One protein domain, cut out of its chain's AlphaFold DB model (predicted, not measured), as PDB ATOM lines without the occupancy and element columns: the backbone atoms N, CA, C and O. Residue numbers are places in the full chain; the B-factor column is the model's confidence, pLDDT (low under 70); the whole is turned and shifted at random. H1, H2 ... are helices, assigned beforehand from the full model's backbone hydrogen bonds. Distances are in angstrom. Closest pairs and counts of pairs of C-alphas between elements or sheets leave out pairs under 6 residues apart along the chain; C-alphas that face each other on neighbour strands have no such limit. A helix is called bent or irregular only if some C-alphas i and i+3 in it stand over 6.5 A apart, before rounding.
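What this domain is: This is residues 48 to 64 and 77 to 106 of the 139 residues of an uncharacterized protein of Defluviicoccus sp (UniProt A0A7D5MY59). Two nearly straight helices lie side by side and run opposite ways, a shorter one, H1, along part of a longer one, H2, and together they make a rod. H2 reaches well beyond the place where H1 packs on it: residues 98 to 104, of which 98 to 102 belong to H2, stick out free, and a short tail follows H2 to residue 106. The printed part has 47 residues with two named helices, H1 then H2, and no named strand; the class is all helix. The whole is loose, with a radius of gyration of the C-alphas of 13.4 A, and spans 43 by 17 by 11 A.

Where its parts are: H1 holds residues 48 to 64, from C-alpha 48 at (193.387, 230.923, 342.990) to C-alpha 64 at (200.575, 244.165, 362.549), 24.7 A from first to last C-alpha. After the cut, H2 holds residues 77 to 102 and measures 36.9 A, ending with C-alpha 102 at (191.124, 215.753, 338.154). Neither helix is bent.

How they stand to each other: H1 and H2 touch, with 12 pairs of C-alphas within 8 A. The closest C-alphas are those of Ala 49 and Glu 92, 5.3 A apart. H2 touches H1 with residues 84 to 95 alone. Their lines stand at a shallow tilt of 27 degrees, opposite ways, and their centres are 13.0 A apart. In H1 and H2 every backbone O i to N i+4 pair is within hydrogen-bond range.

The domain as a whole: The two C-alphas farthest apart are those of Met 64 and Gly 104, at 43.3 A. Residues 65 to 76, the link across the cut from H1 to H2, are not printed; C-alphas 64 and 77 are 10.3 A apart across it. The mean pLDDT of the printed part is 87.5, and residues 61 to 64 are under 70.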
ATOM      1  N   GLN A  48     193.691 231.377 341.641       94.31
ATOM      2  CA  GLN A  48     193.387 230.923 342.990       94.31
ATOM      3  C   GLN A  48     194.549 231.183 343.959       94.31
ATOM      4  O   GLN A  48     194.312 231.706 345.046       94.31
ATOM      5  N   ALA A  49     195.791 230.900 343.560       93.69
ATOM      6  CA  ALA A  49     196.971 231.190 344.370       93.69
ATOM      7  C   ALA A  49     197.125 232.696 344.644       93.69
ATOM      8  O   ALA A  49     197.383 233.086 345.779       93.69
ATOM      9  N   GLU A  50     196.895 233.548 343.642       91.75
ATOM     10  CA  GLU A  50     196.913 235.009 343.783       91.75
ATOM     11  C   GLU A  50     195.834 235.504 344.750       91.75
ATOM     12  O   GLU A  50     196.111 236.334 345.617       91.75
ATOM     13  N   ARG A  51     194.610 234.967 344.652       92.12
ATOM     14  CA  ARG A  51     193.518 235.301 345.576       92.12
ATOM     15  C   ARG A  51     193.879 234.945 347.018       92.12
ATOM     16  O   ARG A  51     193.659 235.750 347.917       92.12
ATOM     17  N   GLU A  52     194.415 233.750 347.243       88.38
ATOM     18  CA  GLU A  52     194.814 233.304 348.582       88.38
ATOM     19  C   GLU A  52     196.007 234.093 349.128       88.38
ATOM     20  O   GLU A  52     196.027 234.437 350.311       88.38
ATOM     21  N   PHE A  53     196.974 234.429 348.273       88.69
ATOM     22  CA  PHE A  53     198.102 235.280 348.636       88.69
ATOM     23  C   PHE A  53     197.629 236.675 349.058       88.69
ATOM     24  O   PHE A  53     198.027 237.146 350.119       88.69
ATOM     25  N   ALA A  54     196.720 237.295 348.300       88.56
ATOM     26  CA  ALA A  54     196.159 238.603 348.638       88.56
ATOM     27  C   ALA A  54     195.433 238.597 349.996       88.56
ATOM     28  O   ALA A  54     195.616 239.512 350.796       88.56
ATOM     29  N   ILE A  55     194.656 237.546 350.288       86.56
ATOM     30  CA  ILE A  55     193.991 237.376 351.591       86.56
ATOM     31  C   ILE A  55     195.029 237.211 352.710       86.56
ATOM     32  O   ILE A  55     194.896 237.815 353.775       86.56
ATOM     33  N   THR A  56     196.074 236.417 352.468       84.88
ATOM     34  CA  THR A  56     197.134 236.147 353.452       84.88
ATOM     35  C   THR A  56     197.926 237.415 353.773       84.88
ATOM     36  O   THR A  56     198.074 237.744 354.948       84.88
ATOM     37  N   GLU A  57     198.349 238.174 352.760       83.12
ATOM     38  CA  GLU A  57     199.040 239.461 352.926       83.12
ATOM     39  C   GLU A  57     198.172 240.506 353.634       83.12
ATOM     40  O   GLU A  57     198.629 241.206 354.537       83.12
ATOM     41  N   GLN A  58     196.887 240.594 353.287       81.19
ATOM     42  CA  GLN A  58     195.979 241.503 353.980       81.19
ATOM     43  C   GLN A  58     195.820 241.113 355.458       81.19
ATOM     44  O   GLN A  58     195.768 241.982 356.335       81.19
ATOM     45  N   SER A  59     195.753 239.812 355.754       77.50
ATOM     46  CA  SER A  59     195.626 239.313 357.125       77.50
ATOM     47  C   SER A  59     196.894 239.539 357.957       77.50
ATOM     48  O   SER A  59     196.789 239.950 359.114       77.50
ATOM     49  N   SER A  60     198.084 239.358 357.374       70.38
ATOM     50  CA  SER A  60     199.362 239.601 358.054       70.38
ATOM     51  C   SER A  60     199.557 241.090 358.353       70.38
ATOM     52  O   SER A  60     199.929 241.451 359.471       70.38
ATOM     53  N   GLN A  61     199.201 241.965 357.409       67.56
ATOM     54  CA  GLN A  61     199.215 243.414 357.615       67.56
ATOM     55  C   GLN A  61     198.205 243.853 358.682       67.56
ATOM     56  O   GLN A  61     198.529 244.682 359.531       67.56
ATOM     57  N   SER A  62     197.003 243.269 358.698       62.00
ATOM     58  CA  SER A  62     195.962 243.628 359.672       62.00
ATOM     59  C   SER A  62     196.339 243.251 361.109       62.00
ATOM     60  O   SER A  62     196.030 244.005 362.030       62.00
ATOM     61  N   MET A  63     197.054 242.138 361.322       56.25
ATOM     62  CA  MET A  63     197.552 241.763 362.655       56.25
ATOM     63  C   MET A  63     198.720 242.640 363.134       56.25
ATOM     64  O   MET A  63     198.873 242.846 364.336       56.25
ATOM     65  N   MET A  64     199.517 243.199 362.218       55.25
ATOM     66  CA  MET A  64     200.575 244.165 362.549       55.25
ATOM     67  C   MET A  64     200.063 245.610 362.673       55.25
ATOM     68  O   MET A  64     200.693 246.429 363.338       55.25
ATOM     69  N   SER A  77     210.183 241.561 358.252       73.50
ATOM     70  CA  SER A  77     209.124 241.757 357.244       73.50
ATOM     71  C   SER A  77     209.535 241.260 355.854       73.50
ATOM     72  O   SER A  77     208.725 240.653 355.158       73.50
ATOM     73  N   GLN A  78     210.811 241.426 355.484       79.75
ATOM     74  CA  GLN A  78     211.343 240.936 354.210       79.75
ATOM     75  C   GLN A  78     211.312 239.404 354.156       79.75
ATOM     76  O   GLN A  78     210.793 238.829 353.204       79.75
ATOM     77  N   TRP A  79     211.786 238.745 355.220       84.81
ATOM     78  CA  TRP A  79     211.757 237.285 355.312       84.81
ATOM     79  C   TRP A  79     210.326 236.731 355.251       84.81
ATOM     80  O   TRP A  79     210.080 235.759 354.540       84.81
ATOM     81  N   GLN A  80     209.367 237.363 355.938       82.44
ATOM     82  CA  GLN A  80     207.957 236.954 355.884       82.44
ATOM     83  C   GLN A  80     207.386 237.070 354.468       82.44
ATOM     84  O   GLN A  80     206.756 236.129 353.992       82.44
ATOM     85  N   SER A  81     207.665 238.172 353.767       82.56
ATOM     86  CA  SER A  81     207.270 238.348 352.365       82.56
ATOM     87  C   SER A  81     207.873 237.263 351.461       82.56
ATOM     88  O   SER A  81     207.174 236.685 350.627       82.56
ATOM     89  N   ASP A  82     209.156 236.936 351.642       87.12
ATOM     90  CA  ASP A  82     209.830 235.896 350.856       87.12
ATOM     91  C   ASP A  82     209.226 234.504 351.121       87.12
ATOM     92  O   ASP A  82     208.980 233.739 350.181       87.12
ATOM     93  N   MET A  83     208.910 234.190 352.383       89.38
ATOM     94  CA  MET A  83     208.224 232.949 352.759       89.38
ATOM     95  C   MET A  83     206.804 232.884 352.192       89.38
ATOM     96  O   MET A  83     206.418 231.854 351.633       89.38
ATOM     97  N   ASN A  84     206.043 233.979 352.271       87.38
ATOM     98  CA  ASN A  84     204.694 234.060 351.716       87.38
ATOM     99  C   ASN A  84     204.727 233.829 350.202       87.38
ATOM    100  O   ASN A  84     203.976 232.996 349.690       87.38
ATOM    101  N   ARG A  85     205.659 234.469 349.489       88.38
ATOM    102  CA  ARG A  85     205.835 234.299 348.042       88.38
ATOM    103  C   ARG A  85     206.203 232.865 347.665       88.38
ATOM    104  O   ARG A  85     205.616 232.306 346.739       88.38
ATOM    105  N   PHE A  86     207.138 232.251 348.385       92.06
ATOM    106  CA  PHE A  86     207.511 230.854 348.160       92.06
ATOM    107  C   PHE A  86     206.337 229.898 348.421       92.06
ATOM    108  O   PHE A  86     206.092 228.971 347.645       92.06
ATOM    109  N   SER A  87     205.575 230.139 349.491       90.75
ATOM    110  CA  SER A  87     204.394 229.338 349.821       90.75
ATOM    111  C   SER A  87     203.301 229.453 348.751       90.75
ATOM    112  O   SER A  87     202.698 228.441 348.385       90.75
ATOM    113  N   ALA A  88     203.111 230.650 348.186       90.38
ATOM    114  CA  ALA A  88     202.165 230.905 347.107       90.38
ATOM    115  C   ALA A  88     202.552 230.150 345.830       90.38
ATOM    116  O   ALA A  88     201.704 229.479 345.244       90.38
ATOM    117  N   GLN A  89     203.835 230.164 345.453       92.25
ATOM    118  CA  GLN A  89     204.340 229.404 344.301       92.25
ATOM    119  C   GLN A  89     204.111 227.898 344.466       92.25
ATOM    120  O   GLN A  89     203.561 227.250 343.580       92.25
ATOM    121  N   LYS A  90     204.454 227.334 345.633       93.50
ATOM    122  CA  LYS A  90     204.182 225.914 345.915       93.50
ATOM    123  C   LYS A  90     202.697 225.582 345.837       93.50
ATOM    124  O   LYS A  90     202.330 224.484 345.419       93.50
ATOM    125  N   ARG A  91     201.836 226.498 346.281       93.62
ATOM    126  CA  ARG A  91     200.393 226.289 346.225       93.62
ATOM    127  C   ARG A  91     199.860 226.359 344.798       93.62
ATOM    128  O   ARG A  91     199.047 225.509 344.453       93.62
ATOM    129  N   GLU A  92     200.351 227.278 343.968       95.44
ATOM    130  CA  GLU A  92     200.043 227.313 342.531       95.44
ATOM    131  C   GLU A  92     200.368 225.964 341.875       95.44
ATOM    132  O   GLU A  92     199.501 225.380 341.227       95.44
ATOM    133  N   THR A  93     201.562 225.412 342.122       94.56
ATOM    134  CA  THR A  93     201.957 224.098 341.587       94.56
ATOM    135  C   THR A  93     200.988 222.990 342.004       94.56
ATOM    136  O   THR A  93     200.505 222.252 341.150       94.56
ATOM    137  N   ARG A  94     200.618 222.911 343.288       95.62
ATOM    138  CA  ARG A  94     199.663 221.900 343.783       95.62
ATOM    139  C   ARG A  94     198.274 222.051 343.170       95.62
ATOM    140  O   ARG A  94     197.626 221.061 342.853       95.62
ATOM    141  N   LEU A  95     197.791 223.283 343.014       97.06
ATOM    142  CA  LEU A  95     196.494 223.548 342.387       97.06
ATOM    143  C   LEU A  95     196.497 223.134 340.912       97.06
ATOM    144  O   LEU A  95     195.509 222.587 340.422       97.06
ATOM    145  N   PHE A  96     197.614 223.357 340.222       97.25
ATOM    146  CA  PHE A  96     197.808 222.899 338.856       97.25
ATOM    147  C   PHE A  96     197.821 221.365 338.770       97.25
ATOM    148  O   PHE A  96     197.050 220.804 337.996       97.25
ATOM    149  N   GLU A  97     198.620 220.691 339.602       95.81
ATOM    150  CA  GLU A  97     198.679 219.225 339.691       95.81
ATOM    151  C   GLU A  97     197.298 218.618 339.979       95.81
ATOM    152  O   GLU A  97     196.859 217.702 339.284       95.81
ATOM    153  N   ASN A  98     196.565 219.177 340.944       97.06
ATOM    154  CA  ASN A  98     195.206 218.751 341.278       97.06
ATOM    155  C   ASN A  98     194.232 218.942 340.106       97.06
ATOM    156  O   ASN A  98     193.368 218.104 339.869       97.06
ATOM    157  N   CYS A  99     194.359 220.035 339.350       97.56
ATOM    158  CA  CYS A  99     193.526 220.272 338.172       97.56
ATOM    159  C   CYS A  99     193.825 219.271 337.047       97.56
ATOM    160  O   CYS A  99     192.899 218.726 336.444       97.56
ATOM    161  N   MET A 100     195.108 219.009 336.785       97.12
ATOM    162  CA  MET A 100     195.545 218.052 335.767       97.12
ATOM    163  C   MET A 100     195.097 216.628 336.117       97.12
ATOM    164  O   MET A 100     194.486 215.951 335.289       97.12
ATOM    165  N   THR A 101     195.308 216.203 337.364       96.62
ATOM    166  CA  THR A 101     194.869 214.886 337.859       96.62
ATOM    167  C   THR A 101     193.349 214.736 337.861       96.62
ATOM    168  O   THR A 101     192.846 213.703 337.425       96.62
ATOM    169  N   ALA A 102     192.588 215.771 338.236       96.50
ATOM    170  CA  ALA A 102     191.124 215.753 338.154       96.50
ATOM    171  C   ALA A 102     190.601 215.620 336.711       96.50
ATOM    172  O   ALA A 102     189.514 215.087 336.493       96.50
ATOM    173  N   LYS A 103     191.374 216.077 335.717       95.12
ATOM    174  CA  LYS A 103     191.103 215.861 334.285       95.12
ATOM    175  C   LYS A 103     191.558 214.485 333.775       95.12
ATOM    176  O   LYS A 103     191.367 214.186 332.598       95.12
ATOM    177  N   GLY A 104     192.156 213.654 334.626       96.25
ATOM    178  CA  GLY A 104     192.650 212.322 334.274       96.25
ATOM    179  C   GLY A 104     194.042 212.307 333.644       96.25
ATOM    180  O   GLY A 104     194.424 211.293 333.068       96.25
ATOM    181  N   TYR A 105     194.796 213.407 333.722       96.50
ATOM    182  CA  TYR A 105     196.198 213.408 333.308       96.50
ATOM    183  C   TYR A 105     197.085 212.791 334.389       96.50
ATOM    184  O   TYR A 105     196.871 213.000 335.584       96.50
ATOM    185  N   THR A 106     198.131 212.097 333.955       94.44
ATOM    186  CA  THR A 106     199.181 211.547 334.814       94.44
ATOM    187  C   THR A 106     200.530 212.151 334.444       94.44
ATOM    188  O   THR A 106     200.794 212.458 333.278       94.44
TER     189      THR A 106